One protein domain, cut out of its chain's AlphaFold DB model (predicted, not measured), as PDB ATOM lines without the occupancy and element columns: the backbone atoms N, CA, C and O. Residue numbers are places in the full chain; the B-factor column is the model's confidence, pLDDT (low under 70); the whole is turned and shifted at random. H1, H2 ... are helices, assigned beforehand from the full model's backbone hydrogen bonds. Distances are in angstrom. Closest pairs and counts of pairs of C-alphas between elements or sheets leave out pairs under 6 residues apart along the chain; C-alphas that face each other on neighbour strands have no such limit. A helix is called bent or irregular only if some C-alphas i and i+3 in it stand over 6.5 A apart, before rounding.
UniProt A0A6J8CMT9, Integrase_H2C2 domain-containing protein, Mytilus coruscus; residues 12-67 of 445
ATOM      1  N   ASP A  12     -30.515 -56.907 -25.611       78.00
ATOM      2  CA  ASP A  12     -30.619 -58.315 -25.981       78.00
ATOM      3  C   ASP A  12     -30.009 -58.525 -27.376       78.00
ATOM      4  O   ASP A  12     -30.547 -58.018 -28.370       78.00
ATOM      5  N   PHE A  13     -28.879 -59.242 -27.448       75.00
ATOM      6  CA  PHE A  13     -28.187 -59.570 -28.700       75.00
ATOM      7  C   PHE A  13     -28.556 -60.956 -29.258       75.00
ATOM      8  O   PHE A  13     -27.898 -61.431 -30.186       75.00
ATOM      9  N   SER A  14     -29.615 -61.601 -28.752       73.50
ATOM     10  CA  SER A  14     -30.076 -62.896 -29.266       73.50
ATOM     11  C   SER A  14     -30.436 -62.856 -30.763       73.50
ATOM     12  O   SER A  14     -30.978 -61.879 -31.289       73.50
ATOM     13  N   HIS A  15     -30.129 -63.953 -31.464       58.22
ATOM     14  CA  HIS A  15     -30.173 -64.070 -32.929       58.22
ATOM     15  C   HIS A  15     -31.576 -64.198 -33.551       58.22
ATOM     16  O   HIS A  15     -31.685 -64.300 -34.772       58.22
ATOM     17  N   GLU A  16     -32.646 -64.204 -32.754       56.53
ATOM     18  CA  GLU A  16     -33.974 -64.616 -33.229       56.53
ATOM     19  C   GLU A  16     -34.833 -63.480 -33.814       56.53
ATOM     20  O   GLU A  16     -35.899 -63.756 -34.347       56.53
ATOM     21  N   ASP A  17     -34.370 -62.222 -33.817       56.78
ATOM     22  CA  ASP A  17     -35.121 -61.094 -34.392       56.78
ATOM     23  C   ASP A  17     -34.234 -59.946 -34.908       56.78
ATOM     24  O   ASP A  17     -33.055 -59.839 -34.577       56.78
ATOM     25  N   ASN A  18     -34.828 -59.045 -35.704       71.62
ATOM     26  CA  ASN A  18     -34.211 -57.891 -36.379       71.62
ATOM     27  C   ASN A  18     -33.414 -56.957 -35.430       71.62
ATOM     28  O   ASN A  18     -33.901 -55.917 -34.971       71.62
ATOM     29  N   LEU A  19     -32.152 -57.322 -35.177       76.69
ATOM     30  CA  LEU A  19     -31.205 -56.666 -34.267       76.69
ATOM     31  C   LEU A  19     -31.053 -55.160 -34.536       76.69
ATOM     32  O   LEU A  19     -30.897 -54.369 -33.607       76.69
ATOM     33  N   SER A  20     -31.159 -54.747 -35.803       75.50
ATOM     34  CA  SER A  20     -31.078 -53.341 -36.217       75.50
ATOM     35  C   SER A  20     -32.193 -52.487 -35.600       75.50
ATOM     36  O   SER A  20     -31.936 -51.384 -35.114       75.50
ATOM     37  N   GLU A  21     -33.432 -52.983 -35.577       76.19
ATOM     38  CA  GLU A  21     -34.564 -52.251 -34.996       76.19
ATOM     39  C   GLU A  21     -34.511 -52.237 -33.463       76.19
ATOM     40  O   GLU A  21     -34.762 -51.194 -32.849       76.19
ATOM     41  N   LYS A  22     -34.096 -53.349 -32.837       80.50
ATOM     42  CA  LYS A  22     -33.842 -53.409 -31.387       80.50
ATOM     43  C   LYS A  22     -32.768 -52.389 -30.974       80.50
ATOM     44  O   LYS A  22     -32.986 -51.616 -30.042       80.50
ATOM     45  N   TRP A  23     -31.669 -52.299 -31.728       81.88
ATOM     46  CA  TRP A  23     -30.592 -51.335 -31.484       81.88
ATOM     47  C   TRP A  23     -31.059 -49.882 -31.601       81.88
ATOM     48  O   TRP A  23     -30.732 -49.056 -30.748       81.88
ATOM     49  N   LYS A  24     -31.852 -49.547 -32.630       82.44
ATOM     50  CA  LYS A  24     -32.403 -48.190 -32.794       82.44
ATOM     51  C   LYS A  24     -33.253 -47.777 -31.595       82.44
ATOM     52  O   LYS A  24     -33.083 -46.665 -31.094       82.44
ATOM     53  N   ARG A  25     -34.131 -48.670 -31.122       82.12
ATOM     54  CA  ARG A  25     -34.989 -48.425 -29.953       82.12
ATOM     55  C   ARG A  25     -34.162 -48.262 -28.682       82.12
ATOM     56  O   ARG A  25     -34.328 -47.270 -27.979       82.12
ATOM     57  N   TRP A  26     -33.219 -49.172 -28.437       87.25
ATOM     58  CA  TRP A  26     -32.337 -49.102 -27.273       87.25
ATOM     59  C   TRP A  26     -31.498 -47.819 -27.262       87.25
ATOM     60  O   TRP A  26     -31.443 -47.121 -26.252       87.25
ATOM     61  N   LYS A  27     -30.924 -47.434 -28.409       84.69
ATOM     62  CA  LYS A  27     -30.151 -46.194 -28.557       84.69
ATOM     63  C   LYS A  27     -30.988 -44.951 -28.249       84.69
ATOM     64  O   LYS A  27     -30.500 -44.044 -27.582       84.69
ATOM     65  N   GLN A  28     -32.233 -44.898 -28.722       84.38
ATOM     66  CA  GLN A  28     -33.145 -43.795 -28.403       84.38
ATOM     67  C   GLN A  28     -33.411 -43.713 -26.895       84.38
ATOM     68  O   GLN A  28     -33.299 -42.635 -26.316       84.38
ATOM     69  N   THR A  29     -33.689 -44.843 -26.239       84.00
ATOM     70  CA  THR A  29     -33.897 -44.894 -24.783       84.00
ATOM     71  C   THR A  29     -32.637 -44.508 -24.002       84.00
ATOM     72  O   THR A  29     -32.726 -43.776 -23.019       84.00
ATOM     73  N   MET A  30     -31.459 -44.949 -24.451       86.00
ATOM     74  CA  MET A  30     -30.190 -44.629 -23.800       86.00
ATOM     75  C   MET A  30     -29.833 -43.146 -23.939       86.00
ATOM     76  O   MET A  30     -29.386 -42.542 -22.969       86.00
ATOM     77  N   ASN A  31     -30.081 -42.535 -25.100       84.56
ATOM     78  CA  ASN A  31     -29.869 -41.098 -25.292       84.56
ATOM     79  C   ASN A  31     -30.742 -40.267 -24.343       84.56
ATOM     80  O   ASN A  31     -30.229 -39.373 -23.679       84.56
ATOM     81  N   LEU A  32     -32.023 -40.624 -24.202       84.19
ATOM     82  CA  LEU A  32     -32.921 -39.969 -23.245       84.19
ATOM     83  C   LEU A  32     -32.424 -40.122 -21.799       84.19
ATOM     84  O   LEU A  32     -32.484 -39.177 -21.018       84.19
ATOM     85  N   TYR A  33     -31.888 -41.290 -21.435       84.75
ATOM     86  CA  TYR A  33     -31.295 -41.498 -20.112       84.75
ATOM     87  C   TYR A  33     -30.022 -40.667 -19.899       84.75
ATOM     88  O   TYR A  33     -29.830 -40.110 -18.819       84.75
ATOM     89  N   LEU A  34     -29.163 -40.543 -20.916       82.94
ATOM     90  CA  LEU A  34     -27.964 -39.708 -20.834       82.94
ATOM     91  C   LEU A  34     -28.313 -38.230 -20.659       82.94
ATOM     92  O   LEU A  34     -27.720 -37.574 -19.807       82.94
ATOM     93  N   GLU A  35     -29.297 -37.734 -21.408       81.69
ATOM     94  CA  GLU A  35     -29.762 -36.346 -21.327       81.69
ATOM     95  C   GLU A  35     -30.389 -36.029 -19.965       81.69
ATOM     96  O   GLU A  35     -30.077 -35.004 -19.363       81.69
ATOM     97  N   VAL A  36     -31.243 -36.922 -19.453       79.62
ATOM     98  CA  VAL A  36     -32.051 -36.653 -18.256       79.62
ATOM     99  C   VAL A  36     -31.327 -37.010 -16.951       79.62
ATOM    100  O   VAL A  36     -31.450 -36.283 -15.969       79.62
ATOM    101  N   ALA A  37     -30.572 -38.113 -16.912       77.12
ATOM    102  CA  ALA A  37     -29.959 -38.628 -15.680       77.12
ATOM    103  C   ALA A  37     -28.443 -38.386 -15.583       77.12
ATOM    104  O   ALA A  37     -27.871 -38.481 -14.494       77.12
ATOM    105  N   MET A  38     -27.770 -38.112 -16.706       73.88
ATOM    106  CA  MET A  38     -26.306 -38.001 -16.772       73.88
ATOM    107  C   MET A  38     -25.825 -36.708 -17.449       73.88
ATOM    108  O   MET A  38     -24.625 -36.582 -17.697       73.88
ATOM    109  N   GLY A  39     -26.715 -35.747 -17.722       72.94
ATOM    110  CA  GLY A  39     -26.405 -34.529 -18.480       72.94
ATOM    111  C   GLY A  39     -25.348 -33.626 -17.832       72.94
ATOM    112  O   GLY A  39     -24.590 -32.973 -18.538       72.94
ATOM    113  N   GLU A  40     -25.239 -33.640 -16.500       74.94
ATOM    114  CA  GLU A  40     -24.234 -32.867 -15.747       74.94
ATOM    115  C   GLU A  40     -22.880 -33.588 -15.589       74.94
ATOM    116  O   GLU A  40     -21.919 -33.007 -15.083       74.94
ATOM    117  N   LYS A  41     -22.782 -34.862 -15.989       79.62
ATOM    118  CA  LYS A  41     -21.576 -35.687 -15.804       79.62
ATOM    119  C   LYS A  41     -20.635 -35.598 -17.000       79.62
ATOM    120  O   LYS A  41     -21.038 -35.282 -18.115       79.62
ATOM    121  N   THR A  42     -19.363 -35.910 -16.771       82.00
ATOM    122  CA  THR A  42     -18.337 -35.834 -17.821       82.00
ATOM    123  C   THR A  42     -18.568 -36.881 -18.915       82.00
ATOM    124  O   THR A  42     -19.070 -37.975 -18.646       82.00
ATOM    125  N   GLU A  43     -18.120 -36.602 -20.144       74.88
ATOM    126  CA  GLU A  43     -18.228 -37.541 -21.278       74.88
ATOM    127  C   GLU A  43     -17.662 -38.932 -20.938       74.88
ATOM    128  O   GLU A  43     -18.240 -39.958 -21.289       74.88
ATOM    129  N   LYS A  44     -16.569 -38.993 -20.165       74.50
ATOM    130  CA  LYS A  44     -15.968 -40.261 -19.716       74.50
ATOM    131  C   LYS A  44     -16.897 -41.068 -18.806       74.50
ATOM    132  O   LYS A  44     -16.910 -42.297 -18.878       74.50
ATOM    133  N   GLU A  45     -17.651 -40.403 -17.939       76.31
ATOM    134  CA  GLU A  45     -18.609 -41.044 -17.033       76.31
ATOM    135  C   GLU A  45     -19.871 -41.481 -17.776       76.31
ATOM    136  O   GLU A  45     -20.392 -42.565 -17.514       76.31
ATOM    137  N   GLN A  46     -20.310 -40.693 -18.758       79.88
ATOM    138  CA  GLN A  46     -21.395 -41.057 -19.666       79.88
ATOM    139  C   GLN A  46     -21.028 -42.294 -20.502       79.88
ATOM    140  O   GLN A  46     -21.800 -43.252 -20.544       79.88
ATOM    141  N   CYS A  47     -19.820 -42.352 -21.074       78.25
ATOM    142  CA  CYS A  47     -19.333 -43.530 -21.800       78.25
ATOM    143  C   CYS A  47     -19.274 -44.782 -20.913       78.25
ATOM    144  O   CYS A  47     -19.673 -45.865 -21.340       78.25
ATOM    145  N   ARG A  48     -18.816 -44.647 -19.661       79.44
ATOM    146  CA  ARG A  48     -18.808 -45.760 -18.697       79.44
ATOM    147  C   ARG A  48     -20.217 -46.237 -18.358       79.44
ATOM    148  O   ARG A  48     -20.422 -47.441 -18.254       79.44
ATOM    149  N   ALA A  49     -21.182 -45.328 -18.227       81.31
ATOM    150  CA  ALA A  49     -22.578 -45.692 -18.003       81.31
ATOM    151  C   ALA A  49     -23.175 -46.440 -19.206       81.31
ATOM    152  O   ALA A  49     -23.846 -47.445 -19.010       81.31
ATOM    153  N   VAL A  50     -22.862 -46.035 -20.441       84.75
ATOM    154  CA  VAL A  50     -23.271 -46.766 -21.659       84.75
ATOM    155  C   VAL A  50     -22.710 -48.180 -21.679       84.75
ATOM    156  O   VAL A  50     -23.465 -49.132 -21.866       84.75
ATOM    157  N   LEU A  51     -21.412 -48.338 -21.417       81.88
ATOM    158  CA  LEU A  51     -20.796 -49.661 -21.320       81.88
ATOM    159  C   LEU A  51     -21.371 -50.475 -20.162       81.88
ATOM    160  O   LEU A  51     -21.411 -51.699 -20.239       81.88
ATOM    161  N   TYR A  52     -21.835 -49.824 -19.095       82.50
ATOM    162  CA  TYR A  52     -22.465 -50.529 -17.994       82.50
ATOM    163  C   TYR A  52     -23.831 -51.101 -18.387       82.50
ATOM    164  O   TYR A  52     -24.061 -52.291 -18.184       82.50
ATOM    165  N   VAL A  53     -24.682 -50.261 -18.984       84.62
ATOM    166  CA  VAL A  53     -26.093 -50.528 -19.313       84.62
ATOM    167  C   VAL A  53     -26.259 -51.475 -20.503       84.62
ATOM    168  O   VAL A  53     -27.257 -52.181 -20.573       84.62
ATOM    169  N   ILE A  54     -25.305 -51.513 -21.442       84.06
ATOM    170  CA  ILE A  54     -25.407 -52.349 -22.652       84.06
ATOM    171  C   ILE A  54     -25.388 -53.864 -22.364       84.06
ATOM    172  O   ILE A  54     -25.761 -54.639 -23.235       84.06
ATOM    173  N   GLY A  55     -24.991 -54.285 -21.158       83.75
ATOM    174  CA  GLY A  55     -24.915 -55.697 -20.766       83.75
ATOM    175  C   GLY A  55     -23.573 -56.359 -21.104       83.75
ATOM    176  O   GLY A  55     -22.683 -55.748 -21.702       83.75
ATOM    177  N   LEU A  56     -23.397 -57.610 -20.667       76.62
ATOM    178  CA  LEU A  56     -22.132 -58.352 -20.799       76.62
ATOM    179  C   LEU A  56     -21.754 -58.613 -22.263       76.62
ATOM    180  O   LEU A  56     -20.629 -58.310 -22.659       76.62
ATOM    181  N   GLU A  57     -22.704 -59.067 -23.079       77.44
ATOM    182  CA  GLU A  57     -22.499 -59.340 -24.510       77.44
ATOM    183  C   GLU A  57     -22.061 -58.076 -25.271       77.44
ATOM    184  O   GLU A  57     -21.101 -58.087 -26.041       77.44
ATOM    185  N   GLY A  58     -22.686 -56.930 -24.978       78.00
ATOM    186  CA  GLY A  58     -22.308 -55.650 -25.579       78.00
ATOM    187  C   GLY A  58     -20.894 -55.189 -25.208       78.00
ATOM    188  O   GLY A  58     -20.226 -54.541 -26.018       78.00
ATOM    189  N   ARG A  59     -20.399 -55.542 -24.011       78.75
ATOM    190  CA  ARG A  59     -19.012 -55.262 -23.596       78.75
ATOM    191  C   ARG A  59     -18.007 -56.176 -24.285       78.75
ATOM    192  O   ARG A  59     -16.925 -55.708 -24.627       78.75
ATOM    193  N   GLU A  60     -18.346 -57.443 -24.505       76.88
ATOM    194  CA  GLU A  60     -17.499 -58.355 -25.281       76.88
ATOM    195  C   GLU A  60     -17.339 -57.847 -26.712       76.88
ATOM    196  O   GLU A  60     -16.211 -57.702 -27.183       76.88
ATOM    197  N   ILE A  61     -18.440 -57.431 -27.349       77.00
ATOM    198  CA  ILE A  61     -18.404 -56.775 -28.662       77.00
ATOM    199  C   ILE A  61     -17.547 -55.505 -28.596       77.00
ATOM    200  O   ILE A  61     -16.677 -55.309 -29.444       77.00
ATOM    201  N   TYR A  62     -17.719 -54.663 -27.571       74.00
ATOM    202  CA  TYR A  62     -16.912 -53.451 -27.414       74.00
ATOM    203  C   TYR A  62     -15.406 -53.739 -27.336       74.00
ATOM    204  O   TYR A  62     -14.614 -53.049 -27.975       74.00
ATOM    205  N   ASN A  63     -15.017 -54.784 -26.608       74.88
ATOM    206  CA  ASN A  63     -13.621 -55.179 -26.440       74.88
ATOM    207  C   ASN A  63     -12.996 -55.763 -27.720       74.88
ATOM    208  O   ASN A  63     -11.772 -55.782 -27.833       74.88
ATOM    209  N   THR A  64     -13.801 -56.194 -28.700       71.00
ATOM    210  CA  THR A  64     -13.294 -56.551 -30.039       71.00
ATOM    211  C   THR A  64     -12.951 -55.332 -30.898       71.00
ATOM    212  O   THR A  64     -12.188 -55.449 -31.860       71.00
ATOM    213  N   PHE A  65     -13.468 -54.143 -30.564       62.44
ATOM    214  CA  PHE A  65     -13.158 -52.931 -31.310       62.44
ATOM    215  C   PHE A  65     -11.799 -52.369 -30.899       62.44
ATOM    216  O   PHE A  65     -11.615 -51.810 -29.820       62.44
ATOM    217  N   ASN A  66     -10.842 -52.426 -31.822       57.06
ATOM    218  CA  ASN A  66      -9.580 -51.721 -31.673       57.06
ATOM    219  C   ASN A  66      -9.766 -50.260 -32.127       57.06
ATOM    220  O   ASN A  66      -9.752 -49.961 -33.322       57.06
ATOM    221  N   PHE A  67      -9.988 -49.334 -31.188       57.22
ATOM    222  CA  PHE A  67     -10.155 -47.898 -31.477       57.22
ATOM    223  C   PHE A  67      -8.816 -47.185 -31.730       57.22
ATOM    224  O   PHE A  67      -8.546 -46.114 -31.187       57.22
TER     225      PHE A  67
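This is residues 12 to 67 of the 445 residues of the protein "Integrase_H2C2 domain-containing protein" of Mytilus coruscus (UniProt A0A6J8CMT9). Three helices make an open, bent-back shape: long H1 forms one side, the chain turns at its end through residues 38 to 42, and H2 folds back at a steep angle to H1, with H3 turning off in a new direction straight after it. Contacts between the helices are few, and residues 15 to 21, which take in the first residues of H1 and part of the loop before it, stick out at one end. The printed part has 56 residues with three named helices, in the order H1, H2, H3, and no named strand; the class is all helix. It is only just loose, close to compact, with a radius of gyration of the C-alphas of 12.4 A, and the C-alphas span 37 by 25 by 17 A.

H1, residues 19 to 37, and H2, residues 43 to 53, are close but not clearly touching, with 2 pairs of C-alphas within 8 A. Their closest C-alphas are those of Leu 34 and Gln 46, 6.8 A apart. The two helices run opposite ways at a steep tilt of 50 degrees. H2 and H3, residues 55 to 64, are also close but not clearly touching, with 2 pairs of C-alphas within 8 A. Their closest C-alphas are those of Leu 51 and Arg 59, 6.3 A apart. H2 and H3 run opposite ways at a steep tilt of 59 degrees. H1 and H3 are apart. In H1, H2 and H3 every O i to N i+4 pair is within hydrogen-bond range.

The printed part begins at Asp 12, and residues 12 to 18 come before the first helix. H1 begins at C-alpha 19, (-31.205, -56.666, -34.267), and is 25.9 A long from first to last C-alpha, ending at Ala 37. H2 runs from Glu 43 to Val 53 and is 15.3 A long. H3 runs from Gly 55 and is 14.9 A long, ending at C-alpha 64, (-13.294, -56.551, -30.039). Residues 65 to 67 follow it.

The two C-alphas farthest apart are those of Glu 16 and Glu 40, at 37.5 A, and the first and last printed C-alphas, those of Asp 12 and Phe 67, are 23.6 A apart. The printed part has no cut. The links from H1 to H2, of 5 residues, and from H2 to H3, of 1 residue, are both tight. Residues 15 to 21, of which 19 to 21 belong to H1, stand free. The mean pLDDT of the printed part is 77.1, and the model's confidence is low, under 70, at residues 15 to 17 and 65 to 67.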